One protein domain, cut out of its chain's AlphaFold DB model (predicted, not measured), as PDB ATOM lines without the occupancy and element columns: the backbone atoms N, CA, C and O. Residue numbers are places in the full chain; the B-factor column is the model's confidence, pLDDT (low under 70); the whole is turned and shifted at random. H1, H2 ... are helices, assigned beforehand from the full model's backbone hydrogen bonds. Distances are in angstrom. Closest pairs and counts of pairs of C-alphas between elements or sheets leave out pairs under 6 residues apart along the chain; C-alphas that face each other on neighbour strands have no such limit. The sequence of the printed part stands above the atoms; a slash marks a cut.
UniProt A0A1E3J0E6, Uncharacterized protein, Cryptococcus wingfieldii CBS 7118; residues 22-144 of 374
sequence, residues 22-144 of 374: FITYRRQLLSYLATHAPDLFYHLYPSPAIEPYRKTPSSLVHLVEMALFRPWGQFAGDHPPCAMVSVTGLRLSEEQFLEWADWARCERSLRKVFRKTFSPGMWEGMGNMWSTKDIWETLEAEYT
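What this domain is: This is residues 22 to 144 of the 374 residues of an uncharacterized protein of Cryptococcus wingfieldii CBS 7118 (UniProt A0A1E3J0E6). One long helix, H4, runs through most of the domain's length like a beam; the hairpin of H1 and H2 and the shorter helices H5 and H6 gather round its second half. The other end is mainly long links, residues 45 to 59 and 69 to 93, with the short helix H3 set off among them, away from the other helices. The printed part has 123 residues with six named helices, H1 to H6 in order along the chain, and no named strand; the class is all helix. The whole is compact, with a radius of gyration of the C-alphas of 15.0 A and spans of 43 by 29 by 22 A.

Where its parts are: H4, residues 94 to 117, is the longest helix, 34.8 A from C-alpha 94 at (26.427, 18.893, -10.463) to C-alpha 117 at (-6.182, 31.052, -11.918). H5 is residues 120 to 126, and H6, residues 132 to 143, is 15.7 A long. H1, residues 22 to 36, begins at C-alpha 22 at (-6.844, 37.568, -21.243) and is 20.4 A long. H2 is residues 38 to 44, and H3, residues 60 to 68, is 12.1 A long.

How they stand to each other: H4 touches H2 with residues 103 to 110 alone, the closest C-alphas being those of Leu 40 and Cys 106, 5.8 A apart; their lines are about perpendicular, at 85 degrees. H4 and H6 only just touch, with 3 pairs of C-alphas within 8 A, the closest those of Arg 111 and Thr 132 at 6.3 A; they run the same way at a steep tilt of 38 degrees. H1 and H2 form a helical hairpin and touch, the closest C-alphas being those of Leu 33 and Phe 41 at 5.0 A; they run opposite ways at a shallow tilt of 34.8 degrees, only just short of steep. H1 and H6 are close but not clearly touching, with the C-alphas of Phe 22 and Tyr 143 closest at 6.0 A. H5 is close but not clearly touching to H4, where the C-alphas of Arg 115 and Trp 123 are closest at 6.2 A, and to H6, where those of Met 126 and Ile 135 are closest at 6.1 A. H3 touches no helix and is apart from H4, for instance. In H1, H2, H3, H4, H5 and H6 every O i to N i+4 pair is within hydrogen-bond range.

The domain as a whole: The C-alphas farthest apart are those of Thr 24 and Leu 90, at 43.4 A, while those of Phe 22 and Thr 144 are 6.8 A apart. The printed part has no cut. The links from H2 to H3 and from H3 to H4 are long, with 15 and 25 residues. The mean pLDDT of the printed part is 85.0; residue 57, residue 62 and residues 66 to 72 are under 70.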
ATOM      1  N   PHE A  22      -8.266  37.956 -21.225       77.31
ATOM      2  CA  PHE A  22      -6.844  37.568 -21.243       77.31
ATOM      3  C   PHE A  22      -5.873  38.738 -21.065       77.31
ATOM      4  O   PHE A  22      -4.965  38.634 -20.251       77.31
ATOM      5  N   ILE A  23      -6.094  39.885 -21.715       75.25
ATOM      6  CA  ILE A  23      -5.249  41.080 -21.522       75.25
ATOM      7  C   ILE A  23      -5.280  41.567 -20.067       75.25
ATOM      8  O   ILE A  23      -4.241  41.843 -19.461       75.25
ATOM      9  N   THR A  24      -6.473  41.626 -19.473       74.19
ATOM     10  CA  THR A  24      -6.637  42.045 -18.075       74.19
ATOM     11  C   THR A  24      -5.998  41.038 -17.122       74.19
ATOM     12  O   THR A  24      -5.275  41.443 -16.214       74.19
ATOM     13  N   TYR A  25      -6.204  39.744 -17.361       82.19
ATOM     14  CA  TYR A  25      -5.584  38.651 -16.621       82.19
ATOM     15  C   TYR A  25      -4.058  38.694 -16.721       82.19
ATOM     16  O   TYR A  25      -3.387  38.702 -15.696       82.19
ATOM     17  N   ARG A  26      -3.506  38.799 -17.934       84.06
ATOM     18  CA  ARG A  26      -2.069  38.912 -18.209       84.06
ATOM     19  C   ARG A  26      -1.468  40.066 -17.419       84.06
ATOM     20  O   ARG A  26      -0.488  39.876 -16.709       84.06
ATOM     21  N   ARG A  27      -2.094  41.245 -17.466       77.94
ATOM     22  CA  ARG A  27      -1.660  42.423 -16.702       77.94
ATOM     23  C   ARG A  27      -1.699  42.185 -15.191       77.94
ATOM     24  O   ARG A  27      -0.732  42.503 -14.504       77.94
ATOM     25  N   GLN A  28      -2.796  41.633 -14.674       81.25
ATOM     26  CA  GLN A  28      -2.948  41.342 -13.245       81.25
ATOM     27  C   GLN A  28      -1.927  40.307 -12.766       81.25
ATOM     28  O   GLN A  28      -1.277  40.522 -11.748       81.25
ATOM     29  N   LEU A  29      -1.746  39.220 -13.518       86.75
ATOM     30  CA  LEU A  29      -0.786  38.168 -13.217       86.75
ATOM     31  C   LEU A  29       0.642  38.713 -13.213       86.75
ATOM     32  O   LEU A  29       1.352  38.523 -12.232       86.75
ATOM     33  N   LEU A  30       1.060  39.415 -14.271       86.81
ATOM     34  CA  LEU A  30       2.415  39.962 -14.361       86.81
ATOM     35  C   LEU A  30       2.686  40.978 -13.245       86.81
ATOM     36  O   LEU A  30       3.746  40.931 -12.628       86.81
ATOM     37  N   SER A  31       1.717  41.840 -12.922       79.81
ATOM     38  CA  SER A  31       1.835  42.772 -11.793       79.81
ATOM     39  C   SER A  31       1.935  42.049 -10.447       79.81
ATOM     40  O   SER A  31       2.711  42.462  -9.582       79.81
ATOM     41  N   TYR A  32       1.156  40.982 -10.256       84.81
ATOM     42  CA  TYR A  32       1.189  40.167  -9.046       84.81
ATOM     43  C   TYR A  32       2.538  39.454  -8.894       84.81
ATOM     44  O   TYR A  32       3.160  39.550  -7.839       84.81
ATOM     45  N   LEU A  33       3.031  38.801  -9.953       88.19
ATOM     46  CA  LEU A  33       4.326  38.116  -9.943       88.19
ATOM     47  C   LEU A  33       5.474  39.104  -9.712       88.19
ATOM     48  O   LEU A  33       6.302  38.865  -8.844       88.19
ATOM     49  N   ALA A  34       5.482  40.257 -10.386       83.44
ATOM     50  CA  ALA A  34       6.515  41.274 -10.182       83.44
ATOM     51  C   ALA A  34       6.593  41.769  -8.724       83.44
ATOM     52  O   ALA A  34       7.668  42.125  -8.250       83.44
ATOM     53  N   THR A  35       5.462  41.782  -8.012       82.31
ATOM     54  CA  THR A  35       5.391  42.257  -6.622       82.31
ATOM     55  C   THR A  35       5.709  41.156  -5.608       82.31
ATOM     56  O   THR A  35       6.356  41.425  -4.597       82.31
ATOM     57  N   HIS A  36       5.242  39.928  -5.845       86.12
ATOM     58  CA  HIS A  36       5.235  38.859  -4.837       86.12
ATOM     59  C   HIS A  36       6.160  37.676  -5.147       86.12
ATOM     60  O   HIS A  36       6.499  36.933  -4.230       86.12
ATOM     61  N   ALA A  37       6.552  37.480  -6.407       90.62
ATOM     62  CA  ALA A  37       7.416  36.385  -6.851       90.62
ATOM     63  C   ALA A  37       8.257  36.807  -8.080       90.62
ATOM     64  O   ALA A  37       7.952  36.400  -9.209       90.62
ATOM     65  N   PRO A  38       9.280  37.670  -7.894       90.06
ATOM     66  CA  PRO A  38      10.063  38.220  -9.002       90.06
ATOM     67  C   PRO A  38      10.782  37.152  -9.835       90.06
ATOM     68  O   PRO A  38      10.906  37.292 -11.046       90.06
ATOM     69  N   ASP A  39      11.213  36.060  -9.209       91.38
ATOM     70  CA  ASP A  39      11.796  34.891  -9.868       91.38
ATOM     71  C   ASP A  39      10.831  34.258 -10.883       91.38
ATOM     72  O   ASP A  39      11.212  33.981 -12.018       91.38
ATOM     73  N   LEU A  40       9.554  34.112 -10.516       93.75
ATOM     74  CA  LEU A  40       8.514  33.616 -11.420       93.75
ATOM     75  C   LEU A  40       8.149  34.637 -12.500       93.75
ATOM     76  O   LEU A  40       7.811  34.248 -13.617       93.75
ATOM     77  N   PHE A  41       8.214  35.933 -12.182       90.50
ATOM     78  CA  PHE A  41       8.032  36.992 -13.174       90.50
ATOM     79  C   PHE A  41       9.087  36.886 -14.277       90.50
ATOM     80  O   PHE A  41       8.719  36.827 -15.447       90.50
ATOM     81  N   TYR A  42      10.371  36.790 -13.918       88.94
ATOM     82  CA  TYR A  42      11.458  36.665 -14.894       88.94
ATOM     83  C   TYR A  42      11.476  35.313 -15.612       88.94
ATOM     84  O   TYR A  42      11.904  35.243 -16.761       88.94
ATOM     85  N   HIS A  43      10.971  34.248 -14.980       92.44
ATOM     86  CA  HIS A  43      10.774  32.956 -15.649       92.44
ATOM     87  C   HIS A  43       9.696  33.019 -16.737       92.44
ATOM     88  O   HIS A  43       9.728  32.218 -17.665       92.44
ATOM     89  N   LEU A  44       8.739  33.946 -16.643       89.88
ATOM     90  CA  LEU A  44       7.619  34.063 -17.582       89.88
ATOM     91  C   LEU A  44       7.770  35.223 -18.587       89.88
ATOM     92  O   LEU A  44       7.293  35.112 -19.714       89.88
ATOM     93  N   TYR A  45       8.400  36.338 -18.203       83.56
ATOM     94  CA  TYR A  45       8.455  37.593 -18.964       83.56
ATOM     95  C   TYR A  45       9.866  38.221 -18.935       83.56
ATOM     96  O   TYR A  45      10.490  38.230 -17.872       83.56
ATOM     97  N   PRO A  46      10.394  38.804 -20.040       73.25
ATOM     98  CA  PRO A  46       9.740  39.158 -21.314       73.25
ATOM     99  C   PRO A  46       9.519  37.998 -22.286       73.25
ATOM    100  O   PRO A  46       8.769  38.145 -23.246       73.25
ATOM    101  N   SER A  47      10.147  36.853 -22.042       76.38
ATOM    102  CA  SER A  47       9.902  35.617 -22.777       76.38
ATOM    103  C   SER A  47       9.974  34.454 -21.791       76.38
ATOM    104  O   SER A  47      10.874  34.467 -20.945       76.38
ATOM    105  N   PRO A  48       9.066  33.469 -21.871       83.38
ATOM    106  CA  PRO A  48       9.110  32.325 -20.976       83.38
ATOM    107  C   PRO A  48      10.434  31.562 -21.091       83.38
ATOM    108  O   PRO A  48      10.895  31.242 -22.194       83.38
ATOM    109  N   ALA A  49      11.035  31.249 -19.945       83.81
ATOM    110  CA  ALA A  49      12.308  30.556 -19.861       83.81
ATOM    111  C   ALA A  49      12.217  29.165 -20.503       83.81
ATOM    112  O   ALA A  49      11.334  28.362 -20.198       83.81
ATOM    113  N   ILE A  50      13.168  28.868 -21.387       86.44
ATOM    114  CA  ILE A  50      13.297  27.555 -22.021       86.44
ATOM    115  C   ILE A  50      13.960  26.601 -21.029       86.44
ATOM    116  O   ILE A  50      14.857  27.007 -20.292       86.44
ATOM    117  N   GLU A  51      13.538  25.337 -21.025       89.25
ATOM    118  CA  GLU A  51      14.170  24.302 -20.206       89.25
ATOM    119  C   GLU A  51      15.679  24.221 -20.498       89.25
ATOM    120  O   GLU A  51      16.069  23.948 -21.642       89.25
ATOM    121  N   PRO A  52      16.540  24.460 -19.491       90.62
ATOM    122  CA  PRO A  52      17.975  24.510 -19.694       90.62
ATOM    123  C   PRO A  52      18.509  23.114 -20.004       90.62
ATOM    124  O   PRO A  52      17.964  22.094 -19.576       90.62
ATOM    125  N   TYR A  53      19.599  23.075 -20.766       90.56
ATOM    126  CA  TYR A  53      20.307  21.855 -21.158       90.56
ATOM    127  C   TYR A  53      19.525  20.854 -22.009       90.56
ATOM    128  O   TYR A  53      20.094  19.841 -22.403       90.56
ATOM    129  N   ARG A  54      18.265  21.116 -22.363       86.94
ATOM    130  CA  ARG A  54      17.506  20.290 -23.305       86.94
ATOM    131  C   ARG A  54      17.802  20.708 -24.747       86.94
ATOM    132  O   ARG A  54      17.896  21.891 -25.062       86.94
ATOM    133  N   LYS A  55      17.952  19.733 -25.647       85.12
ATOM    134  CA  LYS A  55      18.107  19.980 -27.088       85.12
ATOM    135  C   LYS A  55      16.936  20.792 -27.635       85.12
ATOM    136  O   LYS A  55      15.788  20.596 -27.230       85.12
ATOM    137  N   THR A  56      17.241  21.668 -28.590       79.25
ATOM    138  CA  THR A  56      16.252  22.542 -29.224       79.25
ATOM    139  C   THR A  56      15.138  21.738 -29.903       79.25
ATOM    140  O   THR A  56      15.394  20.628 -30.385       79.25
ATOM    141  N   PRO A  57      13.929  22.316 -30.040       69.50
ATOM    142  CA  PRO A  57      12.804  21.659 -30.708       69.50
ATOM    143  C   PRO A  57      13.083  21.206 -32.148       69.50
ATOM    144  O   PRO A  57      12.479  20.257 -32.634       69.50
ATOM    145  N   SER A  58      14.031  21.863 -32.821       74.19
ATOM    146  CA  SER A  58      14.473  21.550 -34.183       74.19
ATOM    147  C   SER A  58      15.404  20.334 -34.288       74.19
ATOM    148  O   SER A  58      15.721  19.902 -35.394       74.19
ATOM    149  N   SER A  59      15.873  19.772 -33.170       79.50
ATOM    150  CA  SER A  59      16.732  18.587 -33.185       79.50
ATOM    151  C   SER A  59      15.919  17.327 -33.486       79.50
ATOM    152  O   SER A  59      14.906  17.075 -32.836       79.50
ATOM    153  N   LEU A  60      16.408  16.465 -34.388       77.38
ATOM    154  CA  LEU A  60      15.810  15.144 -34.652       77.38
ATOM    155  C   LEU A  60      15.593  14.351 -33.354       77.38
ATOM    156  O   LEU A  60      14.582  13.681 -33.193       77.38
ATOM    157  N   VAL A  61      16.520  14.472 -32.402       73.88
ATOM    158  CA  VAL A  61      16.427  13.788 -31.108       73.88
ATOM    159  C   VAL A  61      15.267  14.321 -30.270       73.88
ATOM    160  O   VAL A  61      14.578  13.533 -29.633       73.88
ATOM    161  N   HIS A  62      15.005  15.628 -30.320       69.12
ATOM    162  CA  HIS A  62      13.848  16.229 -29.661       69.12
ATOM    163  C   HIS A  62      12.533  15.790 -30.321       69.12
ATOM    164  O   HIS A  62      11.571  15.488 -29.625       69.12
ATOM    165  N   LEU A  63      12.489  15.695 -31.656       70.19
ATOM    166  CA  LEU A  63      11.310  15.209 -32.389       70.19
ATOM    167  C   LEU A  63      11.002  13.737 -32.079       70.19
ATOM    168  O   LEU A  63       9.851  13.369 -31.856       70.19
ATOM    169  N   VAL A  64      12.038  12.899 -32.020       71.94
ATOM    170  CA  VAL A  64      11.918  11.483 -31.650       71.94
ATOM    171  C   VAL A  64      11.494  11.341 -30.187       71.94
ATOM    172  O   VAL A  64      10.637  10.520 -29.875       71.94
ATOM    173  N   GLU A  65      12.024  12.169 -29.288       73.00
ATOM    174  CA  GLU A  65      11.606  12.199 -27.887       73.00
ATOM    175  C   GLU A  65      10.140  12.616 -27.722       73.00
ATOM    176  O   GLU A  65       9.377  11.961 -27.015       73.00
ATOM    177  N   MET A  66       9.731  13.673 -28.419       68.12
ATOM    178  CA  MET A  66       8.347  14.140 -28.466       68.12
ATOM    179  C   MET A  66       7.377  13.037 -28.900       68.12
ATOM    180  O   MET A  66       6.276  12.958 -28.361       68.12
ATOM    181  N   ALA A  67       7.791  12.187 -29.842       67.19
ATOM    182  CA  ALA A  67       6.975  11.102 -30.375       67.19
ATOM    183  C   ALA A  67       6.995   9.820 -29.520       67.19
ATOM    184  O   ALA A  67       5.999   9.102 -29.498       67.19
ATOM    185  N   LEU A  68       8.111   9.507 -28.848       64.88
ATOM    186  CA  LEU A  68       8.334   8.193 -28.220       64.88
ATOM    187  C   LEU A  68       8.457   8.220 -26.694       64.88
ATOM    188  O   LEU A  68       8.221   7.202 -26.050       64.88
ATOM    189  N   PHE A  69       8.868   9.346 -26.114       58.56
ATOM    190  CA  PHE A  69       9.392   9.397 -24.749       58.56
ATOM    191  C   PHE A  69       8.665  10.360 -23.823       58.56
ATOM    192  O   PHE A  69       9.069  10.427 -22.673       58.56
ATOM    193  N   ARG A  70       7.616  11.077 -24.252       66.81
ATOM    194  CA  ARG A  70       6.779  11.848 -23.315       66.81
ATOM    195  C   ARG A  70       5.759  10.924 -22.651       66.81
ATOM    196  O   ARG A  70       4.728  10.641 -23.266       66.81
ATOM    197  N   PRO A  71       5.998  10.438 -21.420       60.38
ATOM    198  CA  PRO A  71       5.041   9.586 -20.748       60.38
ATOM    199  C   PRO A  71       3.847  10.457 -20.377       60.38
ATOM    200  O   PRO A  71       3.993  11.619 -19.983       60.38
ATOM    201  N   TRP A  72       2.650   9.904 -20.528       61.31
ATOM    202  CA  TRP A  72       1.434  10.616 -20.179       61.31
ATOM    203  C   TRP A  72       1.489  11.057 -18.706       61.31
ATOM    204  O   TRP A  72       1.753  10.241 -17.825       61.31
ATOM    205  N   GLY A  73       1.281  12.353 -18.451       70.06
ATOM    206  CA  GLY A  73       1.314  12.929 -17.104       70.06
ATOM    207  C   GLY A  73       2.680  13.415 -16.603       70.06
ATOM    208  O   GLY A  73       2.746  13.834 -15.451       70.06
ATOM    209  N   GLN A  74       3.737  13.390 -17.425       80.62
ATOM    210  CA  GLN A  74       5.001  14.073 -17.109       80.62
ATOM    211  C   GLN A  74       5.098  15.448 -17.767       80.62
ATOM    212  O   GLN A  74       4.639  15.663 -18.894       80.62
ATOM    213  N   PHE A  75       5.767  16.356 -17.066       86.81
ATOM    214  CA  PHE A  75       5.942  17.746 -17.445       86.81
ATOM    215  C   PHE A  75       7.406  18.176 -17.374       86.81
ATOM    216  O   PHE A  75       8.244  17.563 -16.705       86.81
ATOM    217  N   ALA A  76       7.712  19.285 -18.040       87.44
ATOM    218  CA  ALA A  76       8.993  19.948 -17.893       87.44
ATOM    219  C   ALA A  76       9.244  20.273 -16.411       87.44
ATOM    220  O   ALA A  76       8.357  20.758 -15.702       87.44
ATOM    221  N   GLY A  77      10.457  19.981 -15.945       88.62
ATOM    222  CA  GLY A  77      10.845  20.168 -14.547       88.62
ATOM    223  C   GLY A  77      10.547  18.986 -13.614       88.62
ATOM    224  O   GLY A  77      10.934  19.053 -12.448       88.62
ATOM    225  N   ASP A  78       9.922  17.902 -14.092       89.06
ATOM    226  CA  ASP A  78       9.751  16.679 -13.286       89.06
ATOM    227  C   ASP A  78      11.057  15.876 -13.191       89.06
ATOM    228  O   ASP A  78      11.418  15.375 -12.124       89.06
ATOM    229  N   HIS A  79      11.801  15.795 -14.300       87.50
ATOM    230  CA  HIS A  79      13.071  15.078 -14.391       87.50
ATOM    231  C   HIS A  79      14.095  15.845 -15.235       87.50
ATOM    232  O   HIS A  79      13.714  16.439 -16.249       87.50
ATOM    233  N   PRO A  80      15.388  15.820 -14.860       88.56
ATOM    234  CA  PRO A  80      16.430  16.470 -15.641       88.56
ATOM    235  C   PRO A  80      16.589  15.810 -17.017       88.56
ATOM    236  O   PRO A  80      16.398  14.592 -17.135       88.56
ATOM    237  N   PRO A  81      16.997  16.571 -18.051       86.44
ATOM    238  CA  PRO A  81      17.359  16.028 -19.352       86.44
ATOM    239  C   PRO A  81      18.331  14.851 -19.223       86.44
ATOM    240  O   PRO A  81      19.424  14.970 -18.663       86.44
ATOM    241  N   CYS A  82      17.942  13.693 -19.754       82.69
ATOM    242  CA  CYS A  82      18.838  12.545 -19.825       82.69
ATOM    243  C   CYS A  82      19.878  12.748 -20.942       82.69
ATOM    244  O   CYS A  82      19.702  13.585 -21.826       82.69
ATOM    245  N   ALA A  83      20.951  11.953 -20.947       83.12
ATOM    246  CA  ALA A  83      22.061  12.102 -21.899       83.12
ATOM    247  C   ALA A  83      21.617  12.146 -23.376       83.12
ATOM    248  O   ALA A  83      22.195  12.870 -24.180       83.12
ATOM    249  N   MET A  84      20.552  11.420 -23.729       80.06
ATOM    250  CA  MET A  84      20.004  11.415 -25.085       80.06
ATOM    251  C   MET A  84      19.516  12.808 -25.509       80.06
ATOM    252  O   MET A  84      19.811  13.266 -26.614       80.06
ATOM    253  N   VAL A  85      18.817  13.500 -24.613       78.75
ATOM    254  CA  VAL A  85      18.068  14.735 -24.896       78.75
ATOM    255  C   VAL A  85      18.781  15.979 -24.369       78.75
ATOM    256  O   VAL A  85      18.392  17.100 -24.689       78.75
ATOM    257  N   SER A  86      19.864  15.775 -23.620       84.06
ATOM    258  CA  SER A  86      20.787  16.811 -23.182       84.06
ATOM    259  C   SER A  86      21.563  17.403 -24.360       84.06
ATOM    260  O   SER A  86      22.031  16.673 -25.240       84.06
ATOM    261  N   VAL A  87      21.761  18.722 -24.363       85.69
ATOM    262  CA  VAL A  87      22.603  19.440 -25.337       85.69
ATOM    263  C   VAL A  87      24.049  18.950 -25.331       85.69
ATOM    264  O   VAL A  87      24.693  18.961 -26.375       85.69
ATOM    265  N   THR A  88      24.548  18.475 -24.186       82.81
ATOM    266  CA  THR A  88      25.920  17.965 -24.051       82.81
ATOM    267  C   THR A  88      26.066  16.517 -24.516       82.81
ATOM    268  O   THR A  88      27.184  16.027 -24.642       82.81
ATOM    269  N   GLY A  89      24.957  15.803 -24.742       82.31
ATOM    270  CA  GLY A  89      24.975  14.359 -24.991       82.31
ATOM    271  C   GLY A  89      25.357  13.519 -23.763       82.31
ATOM    272  O   GLY A  89      25.513  12.304 -23.874       82.31
ATOM    273  N   LEU A  90      25.518  14.151 -22.597       85.12
ATOM    274  CA  LEU A  90      25.933  13.540 -21.337       85.12
ATOM    275  C   LEU A  90      24.905  13.832 -20.241       85.12
ATOM    276  O   LEU A  90      24.033  14.695 -20.390       85.12
ATOM    277  N   ARG A  91      25.006  13.101 -19.125       86.00
ATOM    278  CA  ARG A  91      24.303  13.486 -17.894       86.00
ATOM    279  C   ARG A  91      24.807  14.856 -17.439       86.00
ATOM    280  O   ARG A  91      25.977  15.170 -17.644       86.00
ATOM    281  N   LEU A  92      23.915  15.636 -16.835       89.62
ATOM    282  CA  LEU A  92      24.254  16.949 -16.295       89.62
ATOM    283  C   LEU A  92      25.358  16.821 -15.238       89.62
ATOM    284  O   LEU A  92      25.340  15.881 -14.438       89.62
ATOM    285  N   SER A  93      26.302  17.762 -15.243       92.25
ATOM    286  CA  SER A  93      27.203  17.947 -14.103       92.25
ATOM    287  C   SER A  93      26.419  18.423 -12.874       92.25
ATOM    288  O   SER A  93      25.251  18.799 -12.975       92.25
ATOM    289  N   GLU A  94      27.054  18.423 -11.704       93.25
ATOM    290  CA  GLU A  94      26.427  18.893 -10.463       93.25
ATOM    291  C   GLU A  94      25.959  20.355 -10.567       93.25
ATOM    292  O   GLU A  94      24.812  20.661 -10.254       93.25
ATOM    293  N   GLU A  95      26.798  21.238 -11.111       94.25
ATOM    294  CA  GLU A  95      26.460  22.649 -11.336       94.25
ATOM    295  C   GLU A  95      25.274  22.811 -12.303       94.25
ATOM    296  O   GLU A  95      24.325  23.540 -12.017       94.25
ATOM    297  N   GLN A  96      25.282  22.070 -13.416       94.19
ATOM    298  CA  GLN A  96      24.193  22.089 -14.401       94.19
ATOM    299  C   GLN A  96      22.885  21.552 -13.814       94.19
ATOM    300  O   GLN A  96      21.798  22.031 -14.138       94.19
ATOM    301  N   PHE A  97      22.980  20.545 -12.945       93.38
ATOM    302  CA  PHE A  97      21.829  19.994 -12.251       93.38
ATOM    303  C   PHE A  97      21.216  21.010 -11.282       93.38
ATOM    304  O   PHE A  97      19.991  21.105 -11.227       93.38
ATOM    305  N   LEU A  98      22.030  21.783 -10.558       94.75
ATOM    306  CA  LEU A  98      21.539  22.834  -9.661       94.75
ATOM    307  C   LEU A  98      20.805  23.939 -10.428       94.75
ATOM    308  O   LEU A  98      19.688  24.294 -10.054       94.75
ATOM    309  N   GLU A  99      21.368  24.414 -11.542       94.12
ATOM    310  CA  GLU A  99      20.698  25.403 -12.397       94.12
ATOM    311  C   GLU A  99      19.375  24.862 -12.960       94.12
ATOM    312  O   GLU A  99      18.340  25.532 -12.909       94.12
ATOM    313  N   TRP A 100      19.381  23.618 -13.450       94.94
ATOM    314  CA  TRP A 100      18.156  22.968 -13.906       94.94
ATOM    315  C   TRP A 100      17.130  22.825 -12.772       94.94
ATOM    316  O   TRP A 100      15.939  23.036 -12.997       94.94
ATOM    317  N   ALA A 101      17.561  22.496 -11.553       95.62
ATOM    318  CA  ALA A 101      16.676  22.322 -10.404       95.62
ATOM    319  C   ALA A 101      16.005  23.641  -9.985       95.62
ATOM    320  O   ALA A 101      14.810  23.641  -9.661       95.62
ATOM    321  N   ASP A 102      16.734  24.758 -10.039       95.38
ATOM    322  CA  ASP A 102      16.185  26.095  -9.804       95.38
ATOM    323  C   ASP A 102      15.155  26.475 -10.871       95.38
ATOM    324  O   ASP A 102      14.042  26.899 -10.536       95.38
ATOM    325  N   TRP A 103      15.465  26.233 -12.147       95.88
ATOM    326  CA  TRP A 103      14.510  26.413 -13.242       95.88
ATOM    327  C   TRP A 103      13.254  25.546 -13.042       95.88
ATOM    328  O   TRP A 103      12.124  26.037 -13.105       95.88
ATOM    329  N   ALA A 104      13.432  24.267 -12.703       96.00
ATOM    330  CA  ALA A 104      12.351  23.310 -12.478       96.00
ATOM    331  C   ALA A 104      11.466  23.687 -11.277       96.00
ATOM    332  O   ALA A 104      10.273  23.370 -11.241       96.00
ATOM    333  N   ARG A 105      12.027  24.346 -10.255       96.19
ATOM    334  CA  ARG A 105      11.263  24.901  -9.128       96.19
ATOM    335  C   ARG A 105      10.353  26.038  -9.595       96.19
ATOM    336  O   ARG A 105       9.178  26.054  -9.209       96.19
ATOM    337  N   CYS A 106      10.869  26.964 -10.401       95.81
ATOM    338  CA  CYS A 106      10.089  28.074 -10.951       95.81
ATOM    339  C   CYS A 106       8.965  27.560 -11.861       95.81
ATOM    340  O   CYS A 106       7.801  27.913 -11.669       95.81
ATOM    341  N   GLU A 107       9.288  26.617 -12.741       95.31
ATOM    342  CA  GLU A 107       8.358  25.935 -13.641       95.31
ATOM    343  C   GLU A 107       7.174  25.295 -12.889       95.31
ATOM    344  O   GLU A 107       6.003  25.600 -13.142       95.31
ATOM    345  N   ARG A 108       7.456  24.468 -11.873       94.56
ATOM    346  CA  ARG A 108       6.416  23.838 -11.038       94.56
ATOM    347  C   ARG A 108       5.587  24.861 -10.265       94.56
ATOM    348  O   ARG A 108       4.394  24.646 -10.037       94.56
ATOM    349  N   SER A 109       6.198  25.961  -9.839       94.81
ATOM    350  CA  SER A 109       5.509  27.020  -9.097       94.81
ATOM    351  C   SER A 109       4.553  27.802  -9.997       94.81
ATOM    352  O   SER A 109       3.395  27.990  -9.625       94.81
ATOM    353  N   LEU A 110       4.971  28.156 -11.213       94.12
ATOM    354  CA  LEU A 110       4.113  28.798 -12.211       94.12
ATOM    355  C   LEU A 110       2.949  27.902 -12.641       94.12
ATOM    356  O   LEU A 110       1.813  28.373 -12.696       94.12
ATOM    357  N   ARG A 111       3.169  26.593 -12.823       93.12
ATOM    358  CA  ARG A 111       2.071  25.633 -13.064       93.12
ATOM    359  C   ARG A 111       1.013  25.672 -11.964       93.12
ATOM    360  O   ARG A 111      -0.180  25.631 -12.255       93.12
ATOM    361  N   LYS A 112       1.426  25.775 -10.695       92.75
ATOM    362  CA  LYS A 112       0.486  25.914  -9.568       92.75
ATOM    363  C   LYS A 112      -0.284  27.230  -9.628       92.75
ATOM    364  O   LYS A 112      -1.454  27.239  -9.258       92.75
ATOM    365  N   VAL A 113       0.351  28.318 -10.071       92.38
ATOM    366  CA  VAL A 113      -0.325  29.607 -10.273       92.38
ATOM    367  C   VAL A 113      -1.386  29.469 -11.363       92.38
ATOM    368  O   VAL A 113      -2.550  29.733 -11.082       92.38
ATOM    369  N   PHE A 114      -1.033  28.945 -12.542       91.69
ATOM    370  CA  PHE A 114      -1.987  28.717 -13.634       91.69
ATOM    371  C   PHE A 114      -3.140  27.800 -13.236       91.69
ATOM    372  O   PHE A 114      -4.295  28.123 -13.488       91.69
ATOM    373  N   ARG A 115      -2.869  26.700 -12.527       91.06
ATOM    374  CA  ARG A 115      -3.925  25.806 -12.032       91.06
ATOM    375  C   ARG A 115      -4.928  26.509 -11.114       91.06
ATOM    376  O   ARG A 115      -6.090  26.122 -11.085       91.06
ATOM    377  N   LYS A 116      -4.480  27.497 -10.334       89.25
ATOM    378  CA  LYS A 116      -5.343  28.263  -9.422       89.25
ATOM    379  C   LYS A 116      -6.127  29.362 -10.133       89.25
ATOM    380  O   LYS A 116      -7.199  29.724  -9.660       89.25
ATOM    381  N   THR A 117      -5.583  29.917 -11.210       88.19
ATOM    382  CA  THR A 117      -6.182  31.052 -11.918       88.19
ATOM    383  C   THR A 117      -6.981  30.644 -13.148       88.19
ATOM    384  O   THR A 117      -7.793  31.426 -13.635       88.19
ATOM    385  N   PHE A 118      -6.781  29.447 -13.684       87.25
ATOM    386  CA  PHE A 118      -7.550  28.968 -14.824       87.25
ATOM    387  C   PHE A 118      -8.892  28.405 -14.370       87.25
ATOM    388  O   PHE A 118      -9.018  27.816 -13.295       87.25
ATOM    389  N   SER A 119      -9.903  28.547 -15.226       84.25
ATOM    390  CA  SER A 119     -11.141  27.793 -15.056       84.25
ATOM    391  C   SER A 119     -10.873  26.284 -15.208       84.25
ATOM    392  O   SER A 119      -9.923  25.899 -15.902       84.25
ATOM    393  N   PRO A 120     -11.708  25.407 -14.618       84.81
ATOM    394  CA  PRO A 120     -11.520  23.960 -14.718       84.81
ATOM    395  C   PRO A 120     -11.375  23.458 -16.161       84.81
ATOM    396  O   PRO A 120     -10.467  22.684 -16.443       84.81
ATOM    397  N   GLY A 121     -12.202  23.960 -17.088       84.06
ATOM    398  CA  GLY A 121     -12.144  23.567 -18.500       84.06
ATOM    399  C   GLY A 121     -10.874  24.037 -19.216       84.06
ATOM    400  O   GLY A 121     -10.306  23.299 -20.016       84.06
ATOM    401  N   MET A 122     -10.369  25.235 -18.894       85.75
ATOM    402  CA  MET A 122      -9.084  25.698 -19.434       85.75
ATOM    403  C   MET A 122      -7.922  24.861 -18.910       85.75
ATOM    404  O   MET A 122      -7.031  24.495 -19.673       85.75
ATOM    405  N   TRP A 123      -7.933  24.530 -17.618       90.44
ATOM    406  CA  TRP A 123      -6.898  23.686 -17.033       90.44
ATOM    407  C   TRP A 123      -6.931  22.258 -17.586       90.44
ATOM    408  O   TRP A 123      -5.878  21.672 -17.805       90.44
ATOM    409  N   GLU A 124      -8.108  21.704 -17.873       87.38
ATOM    410  CA  GLU A 124      -8.228  20.399 -18.535       87.38
ATOM    411  C   GLU A 124      -7.604  20.409 -19.944       87.38
ATOM    412  O   GLU A 124      -6.914  19.462 -20.327       87.38
ATOM    413  N   GLY A 125      -7.783  21.507 -20.689       84.62
ATOM    414  CA  GLY A 125      -7.205  21.684 -22.023       84.62
ATOM    415  C   GLY A 125      -5.699  21.970 -22.030       84.62
ATOM    416  O   GLY A 125      -4.972  21.403 -22.842       84.62
ATOM    417  N   MET A 126      -5.216  22.830 -21.128       88.94
ATOM    418  CA  MET A 126      -3.841  23.359 -21.149       88.94
ATOM    419  C   MET A 126      -2.915  22.744 -20.098       88.94
ATOM    420  O   MET A 126      -1.703  22.724 -20.278       88.94
ATOM    421  N   GLY A 127      -3.449  22.213 -18.998       87.94
ATOM    422  CA  GLY A 127      -2.648  21.680 -17.889       87.94
ATOM    423  C   GLY A 127      -1.779  20.485 -18.282       87.94
ATOM    424  O   GLY A 127      -0.761  20.227 -17.639       87.94
ATOM    425  N   ASN A 128      -2.148  19.802 -19.371       87.38
ATOM    426  CA  ASN A 128      -1.407  18.684 -19.950       87.38
ATOM    427  C   ASN A 128      -0.279  19.110 -20.911       87.38
ATOM    428  O   ASN A 128       0.435  18.253 -21.429       87.38
ATOM    429  N   MET A 129      -0.115  20.409 -21.175       88.44
ATOM    430  CA  MET A 129       0.993  20.917 -21.986       88.44
ATOM    431  C   MET A 129       2.327  20.707 -21.268       88.44
ATOM    432  O   MET A 129       2.385  20.620 -20.039       88.44
ATOM    433  N   TRP A 130       3.412  20.616 -22.037       86.88
ATOM    434  CA  TRP A 130       4.708  20.173 -21.525       86.88
ATOM    435  C   TRP A 130       5.410  21.196 -20.655       86.88
ATOM    436  O   TRP A 130       5.973  20.809 -19.636       86.88
ATOM    437  N   SER A 131       5.315  22.483 -20.972       90.19
ATOM    438  CA  SER A 131       5.911  23.552 -20.166       90.19
ATOM    439  C   SER A 131       4.954  24.722 -19.919       90.19
ATOM    440  O   SER A 131       3.957  24.896 -20.619       90.19
ATOM    441  N   THR A 132       5.257  25.549 -18.920       93.19
ATOM    442  CA  THR A 132       4.580  26.826 -18.668       93.19
ATOM    443  C   THR A 132       4.767  27.783 -19.831       93.19
ATOM    444  O   THR A 132       3.864  28.570 -20.102       93.19
ATOM    445  N   LYS A 133       5.882  27.655 -20.559       91.44
ATOM    446  CA  LYS A 133       6.102  28.305 -21.846       91.44
ATOM    447  C   LYS A 133       5.041  27.898 -22.866       91.44
ATOM    448  O   LYS A 133       4.390  28.781 -23.402       91.44
ATOM    449  N   ASP A 134       4.810  26.602 -23.076       88.94
ATOM    450  CA  ASP A 134       3.804  26.134 -24.046       88.94
ATOM    451  C   ASP A 134       2.394  26.622 -23.673       88.94
ATOM    452  O   ASP A 134       1.620  27.035 -24.538       88.94
ATOM    453  N   ILE A 135       2.069  26.618 -22.371       91.44
ATOM    454  CA  ILE A 135       0.809  27.172 -21.849       91.44
ATOM    455  C   ILE A 135       0.718  28.667 -22.160       91.44
ATOM    456  O   ILE A 135      -0.310  29.135 -22.646       91.44
ATOM    457  N   TRP A 136       1.781  29.419 -21.878       91.31
ATOM    458  CA  TRP A 136       1.819  30.862 -22.083       91.31
ATOM    459  C   TRP A 136       1.738  31.246 -23.560       91.31
ATOM    460  O   TRP A 136       0.948  32.110 -23.918       91.31
ATOM    461  N   GLU A 137       2.491  30.570 -24.425       88.88
ATOM    462  CA  GLU A 137       2.462  30.787 -25.872       88.88
ATOM    463  C   GLU A 137       1.100  30.419 -26.463       88.88
ATOM    464  O   GLU A 137       0.590  31.147 -27.309       88.88
ATOM    465  N   THR A 138       0.463  29.342 -25.987       89.56
ATOM    466  CA  THR A 138      -0.895  28.991 -26.431       89.56
ATOM    467  C   THR A 138      -1.909  30.034 -25.978       89.56
ATOM    468  O   THR A 138      -2.761  30.442 -26.762       89.56
ATOM    469  N   LEU A 139      -1.803  30.522 -24.739       88.19
ATOM    470  CA  LEU A 139      -2.632  31.625 -24.262       88.19
ATOM    471  C   LEU A 139      -2.440  32.882 -25.113       88.19
ATOM    472  O   LEU A 139      -3.419  33.516 -25.506       88.19
ATOM    473  N   GLU A 140      -1.191  33.232 -25.415       85.50
ATOM    474  CA  GLU A 140      -0.894  34.384 -26.250       85.50
ATOM    475  C   GLU A 140      -1.393  34.176 -27.688       85.50
ATOM    476  O   GLU A 140      -1.933  35.112 -28.265       85.50
ATOM    477  N   ALA A 141      -1.317  32.976 -28.257       83.88
ATOM    478  CA  ALA A 141      -1.797  32.705 -29.611       83.88
ATOM    479  C   ALA A 141      -3.332  32.648 -29.719       83.88
ATOM    480  O   ALA A 141      -3.899  33.137 -30.693       83.88
ATOM    481  N   GLU A 142      -4.006  32.036 -28.743       82.81
ATOM    482  CA  GLU A 142      -5.454  31.799 -28.788       82.81
ATOM    483  C   GLU A 142      -6.273  32.971 -28.233       82.81
ATOM    484  O   GLU A 142      -7.400  33.188 -28.678       82.81
ATOM    485  N   TYR A 143      -5.732  33.717 -27.262       79.69
ATOM    486  CA  TYR A 143      -6.484  34.730 -26.514       79.69
ATOM    487  C   TYR A 143      -5.892  36.136 -26.599       79.69
ATOM    488  O   TYR A 143      -6.527  37.074 -26.104       79.69
ATOM    489  N   THR A 144      -4.715  36.337 -27.210       75.69
ATOM    490  CA  THR A 144      -4.292  37.703 -27.553       75.69
ATOM    491  C   THR A 144      -5.158  38.176 -28.713       75.69
ATOM    492  O   THR A 144      -5.103  37.581 -29.789       75.69
TER     493      THR A 144